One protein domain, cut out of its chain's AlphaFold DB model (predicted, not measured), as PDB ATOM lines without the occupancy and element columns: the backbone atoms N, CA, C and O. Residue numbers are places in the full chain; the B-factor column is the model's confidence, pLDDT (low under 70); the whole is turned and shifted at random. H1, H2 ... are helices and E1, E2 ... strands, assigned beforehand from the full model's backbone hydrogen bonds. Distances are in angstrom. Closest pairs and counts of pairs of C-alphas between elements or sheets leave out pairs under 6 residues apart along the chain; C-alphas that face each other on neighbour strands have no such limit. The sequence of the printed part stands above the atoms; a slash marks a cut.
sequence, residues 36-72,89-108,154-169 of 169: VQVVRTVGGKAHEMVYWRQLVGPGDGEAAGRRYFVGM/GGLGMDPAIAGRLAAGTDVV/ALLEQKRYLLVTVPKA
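This is residues 36 to 72, 89 to 108 and 154 to 169 of the 169 residues of an uncharacterized protein of Actinoplanes sp. (strain ATCC 31044 / CBS 674.73 / SE50/110) (UniProt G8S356). A small, strongly twisted sheet of three strands, E1, E4 and E2, has the helix H1 over one of its faces, and H3 packs on H1, with the short strand E3 next to H3. The short helices H2 and H4 sit together near the last residue of E1 and the first of E4. The printed part has 73 residues, with four named helices and four named strands in the order H1, E1, H2, E2, H3, E3, H4, E4, and its class is mixed, helices and strands. The sheet's order is E1, E4, E2, all antiparallel. The whole is compact, with a radius of gyration of the C-alphas of 12.9 A and spans of 34 by 30 by 20 A.

H1, residues 36 to 42, is on the sheet of E1, residues 45 to 51, E4, residues 160 to 165, and E2, residues 69 to 72, at a height over the sheet of 9.0 A. It lies over E1, and the closest C-alphas of the two are those of Val 39 and Lys 45, 6.6 A apart. E1 and the inner strand E4 are antiparallel at 149 degrees, with N 47 and O 163 within hydrogen-bond range at 2.9 A. E4 and E2 are antiparallel at 140 degrees, with N 70 and O 164 at 2.8 A. The sheet is only just strongly twisted, its C-alphas lying up to 4.3 A off the best plane. H2, residues 52 to 55, only grazes the sheet. E1, H2 and E2 form a split strand-helix-strand unit, two strands running the same way with E4 between them, and its crossover is right-handed. H3, residues 95 to 101, is not on the sheet but touches H1 at a shallow tilt of 24 degrees, opposite ways; their closest C-alphas, of Val 42 and Ile 97, are 6.5 A apart. E3, residues 106 to 108, pairs with no named strand. H4, residues 154 to 157, only just touches H2, with 3 pairs of C-alphas within 8 A, the closest being Trp 52 and Glu 157 at 5.2 A. In H1 and H3 every O i to N i+4 pair is within hydrogen-bond range; H2 and H4 are too short for such a pair.

H1 begins at C-alpha 36 (172.964, 183.535, 150.104) and is 10.1 A long. E1 is 18.1 A, E2 9.7 A, H3 9.6 A and E4 16.2 A long; E4 ends at C-alpha 165 (177.708, 185.283, 161.502).

The C-alphas farthest apart, of Ala 64 and Gly 104, are 38.0 A apart. Residues 73 to 88 and 109 to 153 are not printed, with gaps of 17.1 A and 20.6 A between the C-alphas across the cuts. The link from H2 to E2 is long. The model's pLDDT is under 70 at residues 57 to 68, 89 and 168 to 169.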
ATOM      1  N   VAL A  36     171.545 183.513 150.516       94.69
ATOM      2  CA  VAL A  36     172.964 183.535 150.104       94.69
ATOM      3  C   VAL A  36     173.419 184.882 149.518       94.69
ATOM      4  O   VAL A  36     174.571 185.272 149.686       94.69
ATOM      5  N   GLN A  37     172.530 185.618 148.846       95.50
ATOM      6  CA  GLN A  37     172.848 186.948 148.318       95.50
ATOM      7  C   GLN A  37     172.910 187.974 149.450       95.50
ATOM      8  O   GLN A  37     173.813 188.803 149.462       95.50
ATOM      9  N   VAL A  38     171.991 187.880 150.417       96.06
ATOM     10  CA  VAL A  38     171.997 188.713 151.627       96.06
ATOM     11  C   VAL A  38     173.282 188.490 152.428       96.06
ATOM     12  O   VAL A  38     173.943 189.467 152.766       96.06
ATOM     13  N   VAL A  39     173.689 187.233 152.643       95.12
ATOM     14  CA  VAL A  39     174.954 186.875 153.313       95.12
ATOM     15  C   VAL A  39     176.142 187.578 152.659       95.12
ATOM     16  O   VAL A  39     176.915 188.238 153.349       95.12
ATOM     17  N   ARG A  40     176.261 187.508 151.327       94.75
ATOM     18  CA  ARG A  40     177.336 188.195 150.591       94.75
ATOM     19  C   ARG A  40     177.277 189.712 150.769       94.75
ATOM     20  O   ARG A  40     178.309 190.323 151.012       94.75
ATOM     21  N   THR A  41     176.089 190.315 150.685       93.56
ATOM     22  CA  THR A  41     175.917 191.769 150.852       93.56
ATOM     23  C   THR A  41     176.362 192.253 152.231       93.56
ATOM     24  O   THR A  41     176.996 193.302 152.322       93.56
ATOM     25  N   VAL A  42     176.066 191.502 153.294       90.69
ATOM     26  CA  VAL A  42     176.453 191.884 154.664       90.69
ATOM     27  C   VAL A  42     177.879 191.455 155.031       90.69
ATOM     28  O   VAL A  42     178.323 191.742 156.134       90.69
ATOM     29  N   GLY A  43     178.608 190.784 154.129       90.81
ATOM     30  CA  GLY A  43     179.933 190.222 154.422       90.81
ATOM     31  C   GLY A  43     179.890 189.055 155.414       90.81
ATOM     32  O   GLY A  43     180.873 188.787 156.098       90.81
ATOM     33  N   GLY A  44     178.741 188.389 155.536       90.19
ATOM     34  CA  GLY A  44     178.526 187.316 156.495       90.19
ATOM     35  C   GLY A  44     179.130 185.979 156.065       90.19
ATOM     36  O   GLY A  44     179.428 185.743 154.894       90.19
ATOM     37  N   LYS A  45     179.230 185.064 157.028       91.25
ATOM     38  CA  LYS A  45     179.572 183.655 156.813       91.25
ATOM     39  C   LYS A  45     178.363 182.793 157.148       91.25
ATOM     40  O   LYS A  45     177.833 182.877 158.252       91.25
ATOM     41  N   ALA A  46     177.933 181.998 156.175       92.38
ATOM     42  CA  ALA A  46     176.872 181.015 156.333       92.38
ATOM     43  C   ALA A  46     177.400 179.757 157.034       92.38
ATOM     44  O   ALA A  46     178.529 179.337 156.777       92.38
ATOM     45  N   HIS A  47     176.560 179.164 157.876       90.25
ATOM     46  CA  HIS A  47     176.833 177.920 158.591       90.25
ATOM     47  C   HIS A  47     175.750 176.896 158.233       90.25
ATOM     48  O   HIS A  47     175.499 176.652 157.052       90.25
ATOM     49  N   GLU A  48     175.100 176.300 159.226       90.88
ATOM     50  CA  GLU A  48     174.090 175.264 159.039       90.88
ATOM     51  C   GLU A  48     172.649 175.797 158.974       90.88
ATOM     52  O   GLU A  48     172.361 176.969 159.234       90.88
ATOM     53  N   MET A  49     171.729 174.906 158.599       93.44
ATOM     54  CA  MET A  49     170.292 175.173 158.552       93.44
ATOM     55  C   MET A  49     169.612 174.656 159.823       93.44
ATOM     56  O   MET A  49     169.460 173.441 159.978       93.44
ATOM     57  N   VAL A  50     169.106 175.560 160.657       89.50
ATOM     58  CA  VAL A  50     168.488 175.249 161.956       89.50
ATOM     59  C   VAL A  50     166.982 175.490 161.974       89.50
ATOM     60  O   VAL A  50     166.436 176.186 161.114       89.50
ATOM     61  N   TYR A  51     166.295 174.913 162.956       88.69
ATOM     62  CA  TYR A  51     164.878 175.181 163.212       88.69
ATOM     63  C   TYR A  51     164.686 176.346 164.188       88.69
ATOM     64  O   TYR A  51     165.606 176.735 164.904       88.69
ATOM     65  N   TRP A  52     163.463 176.882 164.247       85.44
ATOM     66  CA  TRP A  52     163.092 178.018 165.101       85.44
ATOM     67  C   TRP A  52     163.606 177.911 166.542       85.44
ATOM     68  O   TRP A  52     164.271 178.825 167.012       85.44
ATOM     69  N   ARG A  53     163.393 176.773 167.216       79.69
ATOM     70  CA  ARG A  53     163.789 176.582 168.627       79.69
ATOM     71  C   ARG A  53     165.301 176.632 168.872       79.69
ATOM     72  O   ARG A  53     165.705 176.817 170.008       79.69
ATOM     73  N   GLN A  54     166.117 176.438 167.837       79.88
ATOM     74  CA  GLN A  54     167.573 176.592 167.924       79.88
ATOM     75  C   GLN A  54     168.006 178.037 167.631       79.88
ATOM     76  O   GLN A  54     169.087 178.454 168.034       79.88
ATOM     77  N   LEU A  55     167.173 178.798 166.913       80.69
ATOM     78  CA  LEU A  55     167.424 180.197 166.581       80.69
ATOM     79  C   LEU A  55     167.033 181.144 167.728       80.69
ATOM     80  O   LEU A  55     167.768 182.091 168.015       80.69
ATOM     81  N   VAL A  56     165.882 180.916 168.368       76.06
ATOM     82  CA  VAL A  56     165.329 181.762 169.446       76.06
ATOM     83  C   VAL A  56     165.409 181.049 170.803       76.06
ATOM     84  O   VAL A  56     165.175 179.846 170.875       76.06
ATOM     85  N   GLY A  57     165.738 181.770 171.884       64.19
ATOM     86  CA  GLY A  57     166.033 181.163 173.203       64.19
ATOM     87  C   GLY A  57     167.471 180.614 173.378       64.19
ATOM     88  O   GLY A  57     168.279 180.754 172.461       64.19
ATOM     89  N   PRO A  58     167.834 180.061 174.554       56.81
ATOM     90  CA  PRO A  58     169.197 179.607 174.856       56.81
ATOM     91  C   PRO A  58     169.566 178.414 173.961       56.81
ATOM     92  O   PRO A  58     169.077 177.304 174.161       56.81
ATOM     93  N   GLY A  59     170.388 178.656 172.943       58.09
ATOM     94  CA  GLY A  59     170.756 177.685 171.911       58.09
ATOM     95  C   GLY A  59     172.101 178.021 171.265       58.09
ATOM     96  O   GLY A  59     172.792 178.936 171.711       58.09
ATOM     97  N   ASP A  60     172.448 177.306 170.190       52.84
ATOM     98  CA  ASP A  60     173.783 177.259 169.551       52.84
ATOM     99  C   ASP A  60     174.349 178.626 169.093       52.84
ATOM    100  O   ASP A  60     175.528 178.751 168.765       52.84
ATOM    101  N   GLY A  61     173.517 179.672 169.072       53.09
ATOM    102  CA  GLY A  61     173.904 181.035 168.712       53.09
ATOM    103  C   GLY A  61     174.416 181.914 169.861       53.09
ATOM    104  O   GLY A  61     174.791 183.063 169.604       53.09
ATOM    105  N   GLU A  62     174.406 181.415 171.099       56.62
ATOM    106  CA  GLU A  62     174.759 182.148 172.318       56.62
ATOM    107  C   GLU A  62     176.098 181.660 172.893       56.62
ATOM    108  O   GLU A  62     176.238 180.506 173.286       56.62
ATOM    109  N   ALA A  63     177.091 182.549 172.980       53.06
ATOM    110  CA  ALA A  63     178.329 182.292 173.716       53.06
ATOM    111  C   ALA A  63     178.578 183.430 174.712       53.06
ATOM    112  O   ALA A  63     178.430 184.603 174.376       53.06
ATOM    113  N   ALA A  64     178.914 183.089 175.960       53.81
ATOM    114  CA  ALA A  64     179.111 184.061 177.043       53.81
ATOM    115  C   ALA A  64     177.962 185.093 177.183       53.81
ATOM    116  O   ALA A  64     178.203 186.270 177.450       53.81
ATOM    117  N   GLY A  65     176.711 184.667 176.950       55.50
ATOM    118  CA  GLY A  65     175.526 185.530 177.029       55.50
ATOM    119  C   GLY A  65     175.381 186.542 175.885       55.50
ATOM    120  O   GLY A  65     174.599 187.482 175.995       55.50
ATOM    121  N   ARG A  66     176.147 186.395 174.793       56.31
ATOM    122  CA  ARG A  66     176.056 187.237 173.594       56.31
ATOM    123  C   ARG A  66     175.681 186.399 172.382       56.31
ATOM    124  O   ARG A  66     176.229 185.319 172.168       56.31
ATOM    125  N   ARG A  67     174.770 186.927 171.562       64.00
ATOM    126  CA  ARG A  67     174.398 186.308 170.289       64.00
ATOM    127  C   ARG A  67     175.303 186.775 169.162       64.00
ATOM    128  O   ARG A  67     175.441 187.973 168.923       64.00
ATOM    129  N   TYR A  68     175.887 185.816 168.450       65.81
ATOM    130  CA  TYR A  68     176.802 186.072 167.327       65.81
ATOM    131  C   TYR A  68     176.178 185.781 165.963       65.81
ATOM    132  O   TYR A  68     176.732 186.166 164.931       65.81
ATOM    133  N   PHE A  69     175.029 185.105 165.958       79.00
ATOM    134  CA  PHE A  69     174.373 184.638 164.750       79.00
ATOM    135  C   PHE A  69     173.064 185.370 164.489       79.00
ATOM    136  O   PHE A  69     172.354 185.790 165.402       79.00
ATOM    137  N   VAL A  70     172.736 185.471 163.208       87.75
ATOM    138  CA  VAL A  70     171.439 185.901 162.697       87.75
ATOM    139  C   VAL A  70     170.833 184.754 161.895       87.75
ATOM    140  O   VAL A  70     171.550 184.019 161.212       87.75
ATOM    141  N   GLY A  71     169.516 184.591 161.976       91.31
ATOM    142  CA  GLY A  71     168.797 183.582 161.206       91.31
ATOM    143  C   GLY A  71     168.271 184.174 159.909       91.31
ATOM    144  O   GLY A  71     167.625 185.219 159.935       91.31
ATOM    145  N   MET A  72     168.501 183.510 158.777       94.88
ATOM    146  CA  MET A  72     167.953 183.937 157.488       94.88
ATOM    147  C   MET A  72     167.031 182.886 156.877       94.88
ATOM    148  O   MET A  72     167.426 181.737 156.700       94.88
ATOM    149  N   GLY A  89     171.590 197.322 167.974       63.88
ATOM    150  CA  GLY A  89     171.054 197.972 166.775       63.88
ATOM    151  C   GLY A  89     170.231 197.065 165.852       63.88
ATOM    152  O   GLY A  89     169.117 197.437 165.505       63.88
ATOM    153  N   GLY A  90     170.720 195.878 165.491       79.56
ATOM    154  CA  GLY A  90     170.151 195.040 164.429       79.56
ATOM    155  C   GLY A  90     170.594 195.497 163.029       79.56
ATOM    156  O   GLY A  90     170.661 196.687 162.737       79.56
ATOM    157  N   LEU A  91     170.888 194.549 162.136       84.44
ATOM    158  CA  LEU A  91     171.442 194.770 160.793       84.44
ATOM    159  C   LEU A  91     170.572 195.690 159.934       84.44
ATOM    160  O   LEU A  91     171.096 196.492 159.170       84.44
ATOM    161  N   GLY A  92     169.247 195.583 160.050       86.56
ATOM    162  CA  GLY A  92     168.327 196.459 159.323       86.56
ATOM    163  C   GLY A  92     168.264 197.884 159.878       86.56
ATOM    164  O   GLY A  92     167.810 198.788 159.186       86.56
ATOM    165  N   MET A  93     168.701 198.113 161.115       88.06
ATOM    166  CA  MET A  93     168.674 199.447 161.714       88.06
ATOM    167  C   MET A  93     169.960 200.232 161.457       88.06
ATOM    168  O   MET A  93     169.928 201.460 161.554       88.06
ATOM    169  N   ASP A  94     171.057 199.555 161.115       87.62
ATOM    170  CA  ASP A  94     172.283 200.176 160.621       87.62
ATOM    171  C   ASP A  94     172.054 200.704 159.188       87.62
ATOM    172  O   ASP A  94     171.852 199.905 158.266       87.62
ATOM    173  N   PRO A  95     172.096 202.031 158.954       87.06
ATOM    174  CA  PRO A  95     171.847 202.602 157.633       87.06
ATOM    175  C   PRO A  95     172.841 202.156 156.554       87.06
ATOM    176  O   PRO A  95     172.448 202.041 155.395       87.06
ATOM    177  N   ALA A  96     174.101 201.877 156.898       88.00
ATOM    178  CA  ALA A  96     175.108 201.442 155.931       88.00
ATOM    179  C   ALA A  96     174.860 199.994 155.481       88.00
ATOM    180  O   ALA A  96     175.022 199.654 154.305       88.00
ATOM    181  N   ILE A  97     174.434 199.123 156.398       89.81
ATOM    182  CA  ILE A  97     174.059 197.742 156.064       89.81
ATOM    183  C   ILE A  97     172.720 197.719 155.327       89.81
ATOM    184  O   ILE A  97     172.625 197.141 154.240       89.81
ATOM    185  N   ALA A  98     171.701 198.382 155.873       90.81
ATOM    186  CA  ALA A  98     170.374 198.450 155.278       90.81
ATOM    187  C   ALA A  98     170.395 199.107 153.892       90.81
ATOM    188  O   ALA A  98     169.750 198.608 152.970       90.81
ATOM    189  N   GLY A  99     171.208 200.151 153.703       91.56
ATOM    190  CA  GLY A  99     171.390 200.807 152.412       91.56
ATOM    191  C   GLY A  99     171.949 199.865 151.344       91.56
ATOM    192  O   GLY A  99     171.406 199.783 150.242       91.56
ATOM    193  N   ARG A 100     172.967 199.059 151.685       92.25
ATOM    194  CA  ARG A 100     173.508 198.027 150.780       92.25
ATOM    195  C   ARG A 100     172.489 196.934 150.458       92.25
ATOM    196  O   ARG A 100     172.442 196.455 149.323       92.25
ATOM    197  N   LEU A 101     171.676 196.528 151.434       93.69
ATOM    198  CA  LEU A 101     170.605 195.545 151.226       93.69
ATOM    199  C   LEU A 101     169.493 196.085 150.316       93.69
ATOM    200  O   LEU A 101     168.971 195.330 149.492       93.69
ATOM    201  N   ALA A 102     169.179 197.374 150.439       93.75
ATOM    202  CA  ALA A 102     168.140 198.073 149.690       93.75
ATOM    203  C   ALA A 102     168.573 198.560 148.302       93.75
ATOM    204  O   ALA A 102     167.761 199.130 147.584       93.75
ATOM    205  N   ALA A 103     169.823 198.353 147.880       91.44
ATOM    206  CA  ALA A 103     170.251 198.772 146.546       91.44
ATOM    207  C   ALA A 103     169.420 198.050 145.463       91.44
ATOM    208  O   ALA A 103     169.511 196.825 145.333       91.44
ATOM    209  N   GLY A 104     168.588 198.782 144.715       90.31
ATOM    210  CA  GLY A 104     167.712 198.230 143.676       90.31
ATOM    211  C   GLY A 104     166.528 197.408 144.201       90.31
ATOM    212  O   GLY A 104     165.993 196.586 143.457       90.31
ATOM    213  N   THR A 105     166.169 197.518 145.485       93.56
ATOM    214  CA  THR A 105     165.059 196.753 146.075       93.56
ATOM    215  C   THR A 105     164.500 197.402 147.346       93.56
ATOM    216  O   THR A 105     165.088 198.318 147.913       93.56
ATOM    217  N   ASP A 106     163.362 196.903 147.827       94.06
ATOM    218  CA  ASP A 106     162.771 197.344 149.091       94.06
ATOM    219  C   ASP A 106     163.362 196.561 150.280       94.06
ATOM    220  O   ASP A 106     163.519 195.332 150.231       94.06
ATOM    221  N   VAL A 107     163.613 197.265 151.385       95.69
ATOM    222  CA  VAL A 107     163.882 196.677 152.703       95.69
ATOM    223  C   VAL A 107     162.909 197.248 153.727       95.69
ATOM    224  O   VAL A 107     162.708 198.460 153.804       95.69
ATOM    225  N   VAL A 108     162.313 196.373 154.536       95.06
ATOM    226  CA  VAL A 108     161.420 196.746 155.639       95.06
ATOM    227  C   VAL A 108     161.966 196.156 156.929       95.06
ATOM    228  O   VAL A 108     162.269 194.967 156.989       95.06
ATOM    229  N   ALA A 154     153.402 180.578 163.751       84.06
ATOM    230  CA  ALA A 154     153.310 179.343 162.969       84.06
ATOM    231  C   ALA A 154     154.059 179.416 161.625       84.06
ATOM    232  O   ALA A 154     154.733 178.459 161.242       84.06
ATOM    233  N   LEU A 155     153.986 180.548 160.908       87.31
ATOM    234  CA  LEU A 155     154.745 180.729 159.667       87.31
ATOM    235  C   LEU A 155     156.249 180.642 159.931       87.31
ATOM    236  O   LEU A 155     156.963 180.021 159.144       87.31
ATOM    237  N   LEU A 156     156.720 181.293 160.994       87.75
ATOM    238  CA  LEU A 156     158.136 181.368 161.339       87.75
ATOM    239  C   LEU A 156     158.676 180.040 161.875       87.75
ATOM    240  O   LEU A 156     159.791 179.661 161.516       87.75
ATOM    241  N   GLU A 157     157.885 179.312 162.657       87.62
ATOM    242  CA  GLU A 157     158.227 177.992 163.197       87.62
ATOM    243  C   GLU A 157     158.369 176.920 162.113       87.62
ATOM    244  O   GLU A 157     159.213 176.032 162.220       87.62
ATOM    245  N   GLN A 158     157.602 177.032 161.026       90.62
ATOM    246  CA  GLN A 158     157.691 176.122 159.881       90.62
ATOM    247  C   GLN A 158     158.944 176.342 159.020       90.62
ATOM    248  O   GLN A 158     159.218 175.548 158.114       90.62
ATOM    249  N   LYS A 159     159.696 177.430 159.228       92.50
ATOM    250  CA  LYS A 159     160.905 177.703 158.446       92.50
ATOM    251  C   LYS A 159     162.129 177.043 159.055       92.50
ATOM    252  O   LYS A 159     162.294 176.935 160.266       92.50
ATOM    253  N   ARG A 160     163.040 176.682 158.155       93.94
ATOM    254  CA  ARG A 160     164.444 176.480 158.487       93.94
ATOM    255  C   ARG A 160     165.198 177.771 158.205       93.94
ATOM    256  O   ARG A 160     164.963 178.413 157.179       93.94
ATOM    257  N   TYR A 161     166.108 178.112 159.099       93.50
ATOM    258  CA  TYR A 161     166.905 179.324 159.050       93.50
ATOM    259  C   TYR A 161     168.350 178.964 158.769       93.50
ATOM    260  O   TYR A 161     168.906 178.075 159.405       93.50
ATOM    261  N   LEU A 162     168.960 179.669 157.828       94.00
ATOM    262  CA  LEU A 162     170.402 179.653 157.667       94.00
ATOM    263  C   LEU A 162     171.012 180.461 158.809       94.00
ATOM    264  O   LEU A 162     170.723 181.657 158.914       94.00
ATOM    265  N   LEU A 163     171.840 179.829 159.639       91.06
ATOM    266  CA  LEU A 163     172.638 180.543 160.628       91.06
ATOM    267  C   LEU A 163     173.776 181.286 159.939       91.06
ATOM    268  O   LEU A 163     174.502 180.734 159.109       91.06
ATOM    269  N   VAL A 164     173.924 182.563 160.284       89.44
ATOM    270  CA  VAL A 164     174.908 183.453 159.673       89.44
ATOM    271  C   VAL A 164     175.601 184.268 160.752       89.44
ATOM    272  O   VAL A 164     174.938 184.933 161.539       89.44
ATOM    273  N   THR A 165     176.932 184.282 160.752       87.44
ATOM    274  CA  THR A 165     177.708 185.283 161.502       87.44
ATOM    275  C   THR A 165     177.984 186.474 160.605       87.44
ATOM    276  O   THR A 165     178.390 186.288 159.455       87.44
ATOM    277  N   VAL A 166     177.820 187.688 161.120       83.69
ATOM    278  CA  VAL A 166     178.159 188.922 160.399       83.69
ATOM    279  C   VAL A 166     179.327 189.602 161.118       83.69
ATOM    280  O   VAL A 166     179.262 189.730 162.342       83.69
ATOM    281  N   PRO A 167     180.402 189.999 160.410       77.75
ATOM    282  CA  PRO A 167     181.496 190.751 161.012       77.75
ATOM    283  C   PRO A 167     180.967 192.017 161.683       77.75
ATOM    284  O   PRO A 167     180.104 192.699 161.127       77.75
ATOM    285  N   LYS A 168     181.488 192.339 162.868       67.81
ATOM    286  CA  LYS A 168     181.289 193.675 163.431       67.81
ATOM    287  C   LYS A 168     182.113 194.660 162.602       67.81
ATOM    288  O   LYS A 168     183.251 194.340 162.258       67.81
ATOM    289  N   ALA A 169     181.497 195.783 162.243       55.69
ATOM    290  CA  ALA A 169     182.213 196.929 161.696       55.69
ATOM    291  C   ALA A 169     183.117 197.550 162.768       55.69
ATOM    292  O   ALA A 169     182.749 197.452 163.964       55.69
TER     293      ALA A 169